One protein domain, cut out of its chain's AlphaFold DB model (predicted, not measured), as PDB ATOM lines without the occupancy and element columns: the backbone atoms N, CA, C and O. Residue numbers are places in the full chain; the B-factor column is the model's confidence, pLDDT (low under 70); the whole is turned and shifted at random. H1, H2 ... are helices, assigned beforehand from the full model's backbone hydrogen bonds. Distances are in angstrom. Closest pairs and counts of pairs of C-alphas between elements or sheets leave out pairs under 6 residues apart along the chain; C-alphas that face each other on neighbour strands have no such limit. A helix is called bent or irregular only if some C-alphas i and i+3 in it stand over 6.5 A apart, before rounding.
ATOM      1  N   GLU A   2     107.779 120.148 216.303       40.59
ATOM      2  CA  GLU A   2     107.475 119.115 217.317       40.59
ATOM      3  C   GLU A   2     108.660 118.836 218.255       40.59
ATOM      4  O   GLU A   2     108.475 118.728 219.465       40.59
ATOM      5  N   ASP A   3     109.888 118.837 217.723       46.03
ATOM      6  CA  ASP A   3     111.119 118.755 218.519       46.03
ATOM      7  C   ASP A   3     111.265 119.887 219.544       46.03
ATOM      8  O   ASP A   3     111.985 119.715 220.514       46.03
ATOM      9  N   ARG A   4     110.570 121.025 219.382       52.34
ATOM     10  CA  ARG A   4     110.612 122.176 220.304       52.34
ATOM     11  C   ARG A   4     109.685 121.988 221.498       52.34
ATOM     12  O   ARG A   4     110.081 122.310 222.610       52.34
ATOM     13  N   LEU A   5     108.490 121.420 221.305       56.38
ATOM     14  CA  LEU A   5     107.664 120.978 222.433       56.38
ATOM     15  C   LEU A   5     108.254 119.733 223.076       56.38
ATOM     16  O   LEU A   5     108.301 119.666 224.296       56.38
ATOM     17  N   ARG A   6     108.767 118.780 222.287       52.91
ATOM     18  CA  ARG A   6     109.540 117.668 222.841       52.91
ATOM     19  C   ARG A   6     110.739 118.190 223.613       52.91
ATOM     20  O   ARG A   6     110.933 117.681 224.693       52.91
ATOM     21  N   ALA A   7     111.470 119.207 223.153       52.34
ATOM     22  CA  ALA A   7     112.562 119.826 223.903       52.34
ATOM     23  C   ALA A   7     112.060 120.574 225.135       52.34
ATOM     24  O   ALA A   7     112.633 120.391 226.188       52.34
ATOM     25  N   LEU A   8     110.962 121.332 225.080       54.38
ATOM     26  CA  LEU A   8     110.382 121.934 226.283       54.38
ATOM     27  C   LEU A   8     110.022 120.850 227.293       54.38
ATOM     28  O   LEU A   8     110.570 120.804 228.387       54.38
ATOM     29  N   PHE A   9     109.174 119.904 226.907       54.28
ATOM     30  CA  PHE A   9     108.760 118.811 227.775       54.28
ATOM     31  C   PHE A   9     109.911 117.851 228.139       54.28
ATOM     32  O   PHE A   9     109.830 117.238 229.196       54.28
ATOM     33  N   ALA A  10     110.978 117.722 227.342       48.16
ATOM     34  CA  ALA A  10     112.151 116.882 227.623       48.16
ATOM     35  C   ALA A  10     113.193 117.594 228.489       48.16
ATOM     36  O   ALA A  10     113.654 116.982 229.437       48.16
ATOM     37  N   GLU A  11     113.511 118.869 228.255       41.84
ATOM     38  CA  GLU A  11     114.316 119.720 229.149       41.84
ATOM     39  C   GLU A  11     113.641 119.840 230.525       41.84
ATOM     40  O   GLU A  11     114.309 119.829 231.557       41.84
ATOM     41  N   PHE A  12     112.301 119.868 230.569       44.12
ATOM     42  CA  PHE A  12     111.543 119.827 231.824       44.12
ATOM     43  C   PHE A  12     111.459 118.424 232.458       44.12
ATOM     44  O   PHE A  12     111.287 118.332 233.673       44.12
ATOM     45  N   ARG A  13     111.588 117.332 231.685       42.50
ATOM     46  CA  ARG A  13     111.606 115.941 232.197       42.50
ATOM     47  C   ARG A  13     113.009 115.433 232.551       42.50
ATOM     48  O   ARG A  13     113.135 114.540 233.386       42.50
ATOM     49  N   LEU A  14     114.056 115.990 231.951       36.56
ATOM     50  CA  LEU A  14     115.460 115.671 232.198       36.56
ATOM     51  C   LEU A  14     116.011 116.678 233.201       36.56
ATOM     52  O   LEU A  14     116.745 117.596 232.853       36.56
ATOM     53  N   GLY A  15     115.624 116.516 234.468       35.62
ATOM     54  CA  GLY A  15     116.096 117.353 235.563       35.62
ATOM     55  C   GLY A  15     117.622 117.492 235.577       35.62
ATOM     56  O   GLY A  15     118.332 116.638 236.104       35.62
ATOM     57  N   ARG A  16     118.127 118.611 235.054       33.88
ATOM     58  CA  ARG A  16     119.483 119.093 235.301       33.88
ATOM     59  C   ARG A  16     119.389 120.500 235.869       33.88
ATOM     60  O   ARG A  16     119.075 121.460 235.174       33.88
ATOM     61  N   ASP A  50      98.291 141.550 226.720       85.62
ATOM     62  CA  ASP A  50      98.418 140.515 225.693       85.62
ATOM     63  C   ASP A  50      99.226 139.322 226.209       85.62
ATOM     64  O   ASP A  50     100.080 139.448 227.094       85.62
ATOM     65  N   PHE A  51      98.932 138.138 225.671       85.31
ATOM     66  CA  PHE A  51      99.679 136.939 226.020       85.31
ATOM     67  C   PHE A  51     101.114 137.043 225.471       85.31
ATOM     68  O   PHE A  51     101.294 137.478 224.331       85.31
ATOM     69  N   PRO A  52     102.154 136.677 226.246       85.19
ATOM     70  CA  PRO A  52     103.532 136.806 225.791       85.19
ATOM     71  C   PRO A  52     103.795 135.940 224.558       85.19
ATOM     72  O   PRO A  52     103.578 134.727 224.576       85.19
ATOM     73  N   ARG A  53     104.325 136.557 223.502       82.00
ATOM     74  CA  ARG A  53     104.791 135.843 222.312       82.00
ATOM     75  C   ARG A  53     106.013 134.993 222.659       82.00
ATOM     76  O   ARG A  53     106.869 135.426 223.428       82.00
ATOM     77  N   TRP A  54     106.073 133.787 222.104       73.25
ATOM     78  CA  TRP A  54     107.243 132.922 222.217       73.25
ATOM     79  C   TRP A  54     108.461 133.544 221.514       73.25
ATOM     80  O   TRP A  54     108.361 133.976 220.366       73.25
ATOM     81  N   GLU A  55     109.608 133.565 222.194       71.75
ATOM     82  CA  GLU A  55     110.910 133.956 221.639       71.75
ATOM     83  C   GLU A  55     111.825 132.722 221.671       71.75
ATOM     84  O   GLU A  55     111.970 132.093 222.720       71.75
ATOM     85  N   GLU A  56     112.418 132.351 220.526       60.31
ATOM     86  CA  GLU A  56     113.167 131.089 220.350       60.31
ATOM     87  C   GLU A  56     114.369 130.927 221.298       60.31
ATOM     88  O   GLU A  56     114.812 129.806 221.531       60.31
ATOM     89  N   GLU A  57     114.870 132.024 221.866       62.56
ATOM     90  CA  GLU A  57     116.125 132.065 222.619       62.56
ATOM     91  C   GLU A  57     115.947 131.924 224.145       62.56
ATOM     92  O   GLU A  57     116.893 131.549 224.836       62.56
ATOM     93  N   ASP A  58     114.746 132.154 224.698       72.69
ATOM     94  CA  ASP A  58     114.533 132.130 226.156       72.69
ATOM     95  C   ASP A  58     113.196 131.503 226.582       72.69
ATOM     96  O   ASP A  58     112.245 132.160 227.024       72.69
ATOM     97  N   SER A  59     113.156 130.172 226.530       73.62
ATOM     98  CA  SER A  59     112.030 129.366 227.013       73.62
ATOM     99  C   SER A  59     111.677 129.620 228.486       73.62
ATOM    100  O   SER A  59     110.506 129.571 228.872       73.62
ATOM    101  N   ARG A  60     112.678 129.900 229.330       74.69
ATOM    102  CA  ARG A  60     112.487 130.122 230.774       74.69
ATOM    103  C   ARG A  60     111.934 131.515 231.063       74.69
ATOM    104  O   ARG A  60     111.035 131.662 231.900       74.69
ATOM    105  N   GLY A  61     112.431 132.535 230.374       80.50
ATOM    106  CA  GLY A  61     111.897 133.889 230.451       80.50
ATOM    107  C   GLY A  61     110.490 133.970 229.887       80.50
ATOM    108  O   GLY A  61     109.633 134.608 230.500       80.50
ATOM    109  N   TRP A  62     110.196 133.258 228.795       84.69
ATOM    110  CA  TRP A  62     108.827 133.139 228.297       84.69
ATOM    111  C   TRP A  62     107.885 132.529 229.340       84.69
ATOM    112  O   TRP A  62     106.848 133.123 229.642       84.69
ATOM    113  N   LEU A  63     108.276 131.422 229.983       81.06
ATOM    114  CA  LEU A  63     107.466 130.787 231.028       81.06
ATOM    115  C   LEU A  63     107.190 131.741 232.202       81.06
ATOM    116  O   LEU A  63     106.075 131.804 232.723       81.06
ATOM    117  N   SER A  64     108.190 132.539 232.579       83.12
ATOM    118  CA  SER A  64     108.072 133.552 233.634       83.12
ATOM    119  C   SER A  64     107.100 134.680 233.257       83.12
ATOM    120  O   SER A  64     106.339 135.163 234.103       83.12
ATOM    121  N   ARG A  65     107.090 135.098 231.983       86.38
ATOM    122  CA  ARG A  65     106.128 136.076 231.450       86.38
ATOM    123  C   ARG A  65     104.715 135.486 231.400       86.38
ATOM    124  O   ARG A  65     103.777 136.155 231.833       86.38
ATOM    125  N   ALA A  66     104.571 134.232 230.971       85.75
ATOM    126  CA  ALA A  66     103.288 133.526 230.931       85.75
ATOM    127  C   ALA A  66     102.694 133.364 232.340       85.75
ATOM    128  O   ALA A  66     101.523 133.649 232.569       85.75
ATOM    129  N   GLU A  67     103.513 133.030 233.339       87.69
ATOM    130  CA  GLU A  67     103.067 132.957 234.733       87.69
ATOM    131  C   GLU A  67     102.610 134.314 235.290       87.69
ATOM    132  O   GLU A  67     101.672 134.387 236.089       87.69
ATOM    133  N   ARG A  68     103.259 135.412 234.892       89.00
ATOM    134  CA  ARG A  68     102.804 136.757 235.264       89.00
ATOM    135  C   ARG A  68     101.448 137.073 234.632       89.00
ATOM    136  O   ARG A  68     100.583 137.595 235.332       89.00
ATOM    137  N   TYR A  69     101.263 136.714 233.362       90.06
ATOM    138  CA  TYR A  69      99.990 136.847 232.659       90.06
ATOM    139  C   TYR A  69      98.876 136.072 233.376       90.06
ATOM    140  O   TYR A  69      97.854 136.654 233.733       90.06
ATOM    141  N   PHE A  70      99.095 134.787 233.671       91.25
ATOM    142  CA  PHE A  70      98.084 133.944 234.310       91.25
ATOM    143  C   PHE A  70      97.716 134.420 235.714       91.25
ATOM    144  O   PHE A  70      96.541 134.403 236.079       91.25
ATOM    145  N   ARG A  71      98.690 134.900 236.495       88.50
ATOM    146  CA  ARG A  71      98.416 135.497 237.811       88.50
ATOM    147  C   ARG A  71      97.579 136.765 237.706       88.50
ATOM    148  O   ARG A  71      96.651 136.934 238.487       88.50
ATOM    149  N   TYR A  72      97.896 137.637 236.752       89.00
ATOM    150  CA  TYR A  72      97.156 138.878 236.537       89.00
ATOM    151  C   TYR A  72      95.708 138.610 236.098       89.00
ATOM    152  O   TYR A  72      94.772 139.194 236.641       89.00
ATOM    153  N   HIS A  73      95.512 137.673 235.169       86.81
ATOM    154  CA  HIS A  73      94.184 137.297 234.680       86.81
ATOM    155  C   HIS A  73      93.439 136.317 235.595       86.81
ATOM    156  O   HIS A  73      92.279 136.018 235.330       86.81
ATOM    157  N   GLN A  74      94.061 135.863 236.691       86.62
ATOM    158  CA  GLN A  74      93.527 134.837 237.600       86.62
ATOM    159  C   GLN A  74      93.105 133.563 236.850       86.62
ATOM    160  O   GLN A  74      92.073 132.957 237.131       86.62
ATOM    161  N   THR A  75      93.901 133.168 235.859       88.88
ATOM    162  CA  THR A  75      93.621 132.001 235.027       88.88
ATOM    163  C   THR A  75      93.644 130.727 235.881       88.88
ATOM    164  O   THR A  75      94.617 130.512 236.607       88.88
ATOM    165  N   PRO A  76      92.620 129.857 235.798       88.50
ATOM    166  CA  PRO A  76      92.632 128.573 236.492       88.50
ATOM    167  C   PRO A  76      93.804 127.694 236.044       88.50
ATOM    168  O   PRO A  76      94.105 127.621 234.852       88.50
ATOM    169  N   GLU A  77      94.428 126.971 236.980       81.00
ATOM    170  CA  GLU A  77      95.588 126.102 236.703       81.00
ATOM    171  C   GLU A  77      95.303 125.068 235.601       81.00
ATOM    172  O   GLU A  77      96.162 124.816 234.756       81.00
ATOM    173  N   ALA A  78      94.075 124.542 235.558       83.31
ATOM    174  CA  ALA A  78      93.624 123.589 234.544       83.31
ATOM    175  C   ALA A  78      93.649 124.151 233.110       83.31
ATOM    176  O   ALA A  78      93.776 123.387 232.160       83.31
ATOM    177  N   SER A  79      93.546 125.472 232.944       84.94
ATOM    178  CA  SER A  79      93.480 126.130 231.632       84.94
ATOM    179  C   SER A  79      94.811 126.743 231.196       84.94
ATOM    180  O   SER A  79      94.965 127.085 230.027       84.94
ATOM    181  N   MET A  80      95.781 126.892 232.106       87.12
ATOM    182  CA  MET A  80      97.048 127.577 231.816       87.12
ATOM    183  C   MET A  80      97.826 126.904 230.683       87.12
ATOM    184  O   MET A  80      98.295 127.583 229.774       87.12
ATOM    185  N   VAL A  81      97.949 125.574 230.716       84.56
ATOM    186  CA  VAL A  81      98.693 124.828 229.689       84.56
ATOM    187  C   VAL A  81      97.988 124.898 228.339       84.56
ATOM    188  O   VAL A  81      98.650 125.119 227.333       84.56
ATOM    189  N   ASP A  82      96.661 124.776 228.316       82.06
ATOM    190  CA  ASP A  82      95.883 124.877 227.079       82.06
ATOM    191  C   ASP A  82      96.042 126.252 226.425       82.06
ATOM    192  O   ASP A  82      96.334 126.342 225.235       82.06
ATOM    193  N   ILE A  83      95.929 127.323 227.213       84.75
ATOM    194  CA  ILE A  83      96.137 128.687 226.723       84.75
ATOM    195  C   ILE A  83      97.576 128.852 226.230       84.75
ATOM    196  O   ILE A  83      97.782 129.329 225.120       84.75
ATOM    197  N   ALA A  84      98.569 128.418 227.007       84.94
ATOM    198  CA  ALA A  84      99.974 128.481 226.615       84.94
ATOM    199  C   ALA A  84     100.243 127.744 225.292       84.94
ATOM    200  O   ALA A  84     100.907 128.296 224.422       84.94
ATOM    201  N   ALA A  85      99.692 126.540 225.116       79.62
ATOM    202  CA  ALA A  85      99.884 125.722 223.923       79.62
ATOM    203  C   ALA A  85      99.314 126.377 222.657       79.62
ATOM    204  O   ALA A  85      99.980 126.368 221.627       79.62
ATOM    205  N   ILE A  86      98.133 127.002 222.742       80.31
ATOM    206  CA  ILE A  86      97.515 127.719 221.610       80.31
ATOM    207  C   ILE A  86      98.396 128.891 221.142       80.31
ATOM    208  O   ILE A  86      98.418 129.216 219.960       80.31
ATOM    209  N   HIS A  87      99.150 129.516 222.051       78.38
ATOM    210  CA  HIS A  87      99.983 130.687 221.752       78.38
ATOM    211  C   HIS A  87     101.438 130.345 221.366       78.38
ATOM    212  O   HIS A  87     102.196 131.257 221.034       78.38
ATOM    213  N   ILE A  88     101.840 129.064 221.390       71.94
ATOM    214  CA  ILE A  88     103.170 128.580 220.949       71.94
ATOM    215  C   ILE A  88     103.226 128.367 219.414       71.94
ATOM    216  O   ILE A  88     104.218 127.848 218.922       71.94
ATOM    217  N   GLU A  89     102.234 128.882 218.666       63.16
ATOM    218  CA  GLU A  89     102.097 128.893 217.188       63.16
ATOM    219  C   GLU A  89     101.121 127.808 216.667       63.16
ATOM    220  O   GLU A  89     101.075 126.680 217.166       63.16
ATOM    221  N   GLU A  90     100.266 128.190 215.706       56.16
ATOM    222  CA  GLU A  90      99.026 127.485 215.309       56.16
ATOM    223  C   GLU A  90      99.245 126.056 214.753       56.16
ATOM    224  O   GLU A  90      98.321 125.244 214.764       56.16
ATOM    225  N   ASP A  91     100.477 125.694 214.377       53.38
ATOM    226  CA  ASP A  91     100.846 124.379 213.820       53.38
ATOM    227  C   ASP A  91     101.088 123.289 214.881       53.38
ATOM    228  O   ASP A  91     101.188 122.098 214.579       53.38
ATOM    229  N   VAL A  92     101.184 123.673 216.155       62.78
ATOM    230  CA  VAL A  92     101.574 122.770 217.251       62.78
ATOM    231  C   VAL A  92     100.356 122.170 217.977       62.78
ATOM    232  O   VAL A  92     100.455 121.234 218.781       62.78
ATOM    233  N   ILE A  93      99.167 122.667 217.632       69.88
ATOM    234  CA  ILE A  93      97.878 122.257 218.193       69.88
ATOM    235  C   ILE A  93      97.609 120.769 217.930       69.88
ATOM    236  O   ILE A  93      97.091 120.076 218.805       69.88
ATOM    237  N   GLN A  94      97.998 120.240 216.764       69.88
ATOM    238  CA  GLN A  94      97.699 118.853 216.395       69.88
ATOM    239  C   GLN A  94      98.466 117.830 217.249       69.88
ATOM    240  O   GLN A  94      97.861 116.887 217.765       69.88
ATOM    241  N   TRP A  95      99.761 118.057 217.491       72.56
ATOM    242  CA  TRP A  95     100.562 117.230 218.403       72.56
ATOM    243  C   TRP A  95     100.061 117.333 219.849       72.56
ATOM    244  O   TRP A  95      99.933 116.325 220.545       72.56
ATOM    245  N   TYR A  96      99.736 118.548 220.300       71.56
ATOM    246  CA  TYR A  96      99.250 118.770 221.659       71.56
ATOM    247  C   TYR A  96      97.899 118.085 221.898       71.56
ATOM    248  O   TYR A  96      97.710 117.436 222.925       71.56
ATOM    249  N   ASN A  97      96.989 118.142 220.924       80.19
ATOM    250  CA  ASN A  97      95.715 117.431 220.980       80.19
ATOM    251  C   ASN A  97      95.911 115.911 221.072       80.19
ATOM    252  O   ASN A  97      95.267 115.271 221.903       80.19
ATOM    253  N   TRP A  98      96.835 115.339 220.291       79.50
ATOM    254  CA  TRP A  98      97.197 113.921 220.399       79.50
ATOM    255  C   TRP A  98      97.770 113.566 221.785       79.50
ATOM    256  O   TRP A  98      97.331 112.599 222.414       79.50
ATOM    257  N   TYR A  99      98.696 114.378 222.307       73.62
ATOM    258  CA  TYR A  99      99.279 114.189 223.640       73.62
ATOM    259  C   TYR A  99      98.205 114.236 224.734       73.62
ATOM    260  O   TYR A  99      98.163 113.355 225.593       73.62
ATOM    261  N   LYS A 100      97.296 115.221 224.683       78.25
ATOM    262  CA  LYS A 100      96.168 115.339 225.621       78.25
ATOM    263  C   LYS A 100      95.271 114.111 225.593       78.25
ATOM    264  O   LYS A 100      94.824 113.676 226.647       78.25
ATOM    265  N   HIS A 101      95.001 113.564 224.409       75.69
ATOM    266  CA  HIS A 101      94.158 112.377 224.274       75.69
ATOM    267  C   HIS A 101      94.821 111.135 224.881       75.69
ATOM    268  O   HIS A 101      94.155 110.313 225.497       75.69
ATOM    269  N   THR A 102      96.144 111.033 224.753       70.88
ATOM    270  CA  THR A 102      96.907 109.853 225.183       70.88
ATOM    271  C   THR A 102      97.308 109.909 226.663       70.88
ATOM    272  O   THR A 102      97.445 108.875 227.315       70.88
ATOM    273  N   HIS A 103      97.564 111.101 227.209       70.25
ATOM    274  CA  HIS A 103      98.169 111.284 228.538       70.25
ATOM    275  C   HIS A 103      97.380 112.222 229.461       70.25
ATOM    276  O   HIS A 103      97.784 112.438 230.604       70.25
ATOM    277  N   GLY A 104      96.267 112.785 228.986       76.38
ATOM    278  CA  GLY A 104      95.546 113.847 229.677       76.38
ATOM    279  C   GLY A 104      96.240 115.208 229.567       76.38
ATOM    280  O   GLY A 104      97.333 115.354 229.013       76.38
ATOM    281  N   VAL A 105      95.581 116.242 230.093       72.00
ATOM    282  CA  VAL A 105      96.131 117.605 230.117       72.00
ATOM    283  C   VAL A 105      97.220 117.679 231.189       72.00
ATOM    284  O   VAL A 105      96.926 117.406 232.357       72.00
ATOM    285  N   PRO A 106      98.472 118.034 230.848       75.31
ATOM    286  CA  PRO A 106      99.498 118.169 231.865       75.31
ATOM    287  C   PRO A 106      99.187 119.383 232.745       75.31
ATOM    288  O   PRO A 106      98.643 120.384 232.284       75.31
ATOM    289  N   THR A 107      99.540 119.308 234.027       80.88
ATOM    290  CA  THR A 107      99.369 120.452 234.933       80.88
ATOM    291  C   THR A 107     100.459 121.493 234.692       80.88
ATOM    292  O   THR A 107     101.581 121.147 234.313       80.88
ATOM    293  N   TRP A 108     100.175 122.763 234.993       81.31
ATOM    294  CA  TRP A 108     101.181 123.832 234.938       81.31
ATOM    295  C   TRP A 108     102.385 123.568 235.865       81.31
ATOM    296  O   TRP A 108     103.501 124.012 235.610       81.31
ATOM    297  N   ARG A 109     102.201 122.792 236.941       77.44
ATOM    298  CA  ARG A 109     103.308 122.303 237.779       77.44
ATOM    299  C   ARG A 109     104.198 121.319 237.031       77.44
ATOM    300  O   ARG A 109     105.418 121.462 237.048       77.44
ATOM    301  N   SER A 110     103.599 120.351 236.346       70.12
ATOM    302  CA  SER A 110     104.335 119.361 235.556       70.12
ATOM    303  C   SER A 110     105.121 120.018 234.420       70.12
ATOM    304  O   SER A 110     106.233 119.587 234.129       70.12
ATOM    305  N   THR A 111     104.591 121.087 233.810       72.00
ATOM    306  CA  THR A 111     105.309 121.837 232.761       72.00
ATOM    307  C   THR A 111     106.504 122.617 233.297       72.00
ATOM    308  O   THR A 111     107.441 122.858 232.553       72.00
ATOM    309  N   LYS A 112     106.529 122.950 234.592       72.25
ATOM    310  CA  LYS A 112     107.705 123.511 235.278       72.25
ATOM    311  C   LYS A 112     108.738 122.452 235.679       72.25
ATOM    312  O   LYS A 112     109.717 122.787 236.344       72.25
ATOM    313  N   GLY A 113     108.510 121.183 235.336       73.25
ATOM    314  CA  GLY A 113     109.325 120.065 235.801       73.25
ATOM    315  C   GLY A 113     109.164 119.796 237.299       73.25
ATOM    316  O   GLY A 113     110.088 119.284 237.923       73.25
ATOM    317  N   LEU A 114     108.029 120.168 237.905       75.31
ATOM    318  CA  LEU A 114     107.743 119.887 239.314       75.31
ATOM    319  C   LEU A 114     106.962 118.583 239.474       75.31
ATOM    320  O   LEU A 114     106.166 118.182 238.618       75.31
ATOM    321  N   CYS A 115     107.181 117.930 240.610       77.50
ATOM    322  CA  CYS A 115     106.444 116.742 240.995       77.50
ATOM    323  C   CYS A 115     104.943 117.039 241.136       77.50
ATOM    324  O   CYS A 115     104.517 118.116 241.547       77.50
ATOM    325  N   TRP A 116     104.109 116.047 240.823       72.38
ATOM    326  CA  TRP A 116     102.652 116.196 240.880       72.38
ATOM    327  C   TRP A 116     102.126 116.337 242.313       72.38
ATOM    328  O   TRP A 116     101.059 116.899 242.535       72.38
ATOM    329  N   HIS A 117     102.881 115.847 243.298       76.75
ATOM    330  CA  HIS A 117     102.469 115.814 244.702       76.75
ATOM    331  C   HIS A 117     103.263 116.776 245.601       76.75
ATOM    332  O   HIS A 117     102.886 116.988 246.758       76.75
ATOM    333  N   CYS A 118     104.363 117.360 245.118       80.50
ATOM    334  CA  CYS A 118     105.173 118.316 245.875       80.50
ATOM    335  C   CYS A 118     105.871 119.332 244.965       80.50
ATOM    336  O   CYS A 118     106.014 119.117 243.772       80.50
ATOM    337  N   ASP A 119     106.364 120.421 245.551       79.94
ATOM    338  CA  ASP A 119     107.043 121.493 244.812       79.94
ATOM    339  C   ASP A 119     108.541 121.193 244.568       79.94
ATOM    340  O   ASP A 119     109.341 122.101 244.355       79.94
ATOM    341  N   GLU A 120     108.944 119.917 244.636       78.44
ATOM    342  CA  GLU A 120     110.309 119.487 244.313       78.44
ATOM    343  C   GLU A 120     110.432 119.184 242.809       78.44
ATOM    344  O   GLU A 120     109.462 118.712 242.203       78.44
ATOM    345  N   PRO A 121     111.613 119.411 242.201       76.69
ATOM    346  CA  PRO A 121     111.873 119.007 240.826       76.69
ATOM    347  C   PRO A 121     111.615 117.513 240.633       76.69
ATOM    348  O   PRO A 121     112.050 116.681 241.437       76.69
ATOM    349  N   TRP A 122     110.905 117.180 239.565       74.19
ATOM    350  CA  TRP A 122     110.623 115.809 239.184       74.19
ATOM    351  C   TRP A 122     111.812 115.209 238.427       74.19
ATOM    352  O   TRP A 122     112.426 115.848 237.574       74.19
ATOM    353  N   SER A 123     112.121 113.954 238.732       70.62
ATOM    354  CA  SER A 123     113.032 113.097 237.975       70.62
ATOM    355  C   SER A 123     112.520 111.659 238.045       70.62
ATOM    356  O   SER A 123     111.689 111.341 238.897       70.62
ATOM    357  N   HIS A 124     113.027 110.773 237.187       67.81
ATOM    358  CA  HIS A 124     112.672 109.349 237.241       67.81
ATOM    359  C   HIS A 124     112.953 108.723 238.623       67.81
ATOM    360  O   HIS A 124     112.189 107.886 239.097       67.81
ATOM    361  N   ASP A 125     113.997 109.194 239.313       73.12
ATOM    362  CA  ASP A 125     114.393 108.697 240.636       73.12
ATOM    363  C   ASP A 125     113.748 109.480 241.797       73.12
ATOM    364  O   ASP A 125     114.026 109.222 242.974       73.12
ATOM    365  N   HIS A 126     112.876 110.449 241.496       78.12
ATOM    366  CA  HIS A 126     112.198 111.246 242.508       78.12
ATOM    367  C   HIS A 126     111.218 110.385 243.318       78.12
ATOM    368  O   HIS A 126     110.161 109.969 242.838       78.12
ATOM    369  N   ARG A 127     111.521 110.178 244.604       75.31
ATOM    370  CA  ARG A 127     110.607 109.546 245.566       75.31
ATOM    371  C   ARG A 127     109.818 110.599 246.335       75.31
ATOM    372  O   ARG A 127     110.273 111.106 247.363       75.31
TER     373      ARG A 127
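This is residues 2 to 16 and 50 to 127 of the 207 residues of an uncharacterized protein of Ensete ventricosum (UniProt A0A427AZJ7). The longest helix, H2, forms one side of a group of five helices with few contacts between them; next to it is H3, which folds back into H4 as a splayed helical hairpin, with the short H5 packed on H3. H1 is a separate piece across the group from H3, close to the start of H2, the start of H4 and H5, and a tail without a named element, residues 112 to 127, runs from H5 to one end of the longest axis. The printed part has 93 residues, with five named helices in the order H1, H2, H3, H4, H5 and no named strand; the class is all helix. The whole is compact, with a radius of gyration of the C-alphas of 13.1 A, and spans 38 by 28 by 27 A.

H2, residues 59 to 73, touches no helix. It is close to but not clearly touching H3, residues 77 to 86, at a steep tilt of 55 degrees, opposite ways; their closest C-alphas, those of Phe 70 and Met 80, are 6.9 A apart. H3 and H4, residues 90 to 103, form a helical hairpin and touch at a steep tilt of 40 degrees, opposite ways. H4 touches H3 with residues 92 to 96 alone, and the closest C-alphas, of Ile 86 and Ile 93, are 6.5 A apart. H3 also touches H5, residues 108 to 111, where the closest C-alphas, of Val 81 and Trp 108, are 5.9 A apart. H1, residues 2 to 13, is close to but not clearly touching H2, about perpendicular at 83 degrees, with the closest C-alphas, of Leu 8 and Ser 59, 7.6 A apart. H1 is also close to but not clearly touching H4, with the closest C-alphas, of Glu 2 and Val 92, 6.9 A apart, and H5, with those of Phe 12 and Thr 111 6.6 A apart. H1 and H3 are apart, as are H2 and H4. Every O i to N i+4 pair is within hydrogen-bond range in H1 and H2, against 4 of 6 in H3 and 8 of 10 in H4; H5 is too short for such a pair.

H2 measures 21.0 A from C-alpha 59 at (112.030, 129.366, 227.013) to C-alpha 73, and H4 20.9 A. H1, from C-alpha 2 at (107.475, 119.115, 217.317), measures 15.8 A, H3 15.3 A, and H5 5.1 A, ending at C-alpha 111 at (105.309, 121.837, 232.761). H3 is irregular, with C-alphas 78 and 81 7.1 A apart; H4 is only just irregular, with C-alphas 91 and 94 6.9 A apart.

The two C-alphas farthest apart, those of Asp 50 and Arg 127, are 38.8 A apart. Residues 17 to 49 are not printed, and C-alphas 16 and 50 are 31.5 A apart across this cut, which the link from H1 to H2 spans. The links H2 to H3, H3 to H4 and H4 to H5 are tight. The mean pLDDT of the printed part is 72.5; it is under 70 in residues 2 to 16, 56 to 57, 89 to 94 and 124, and the mean for H1 is 49.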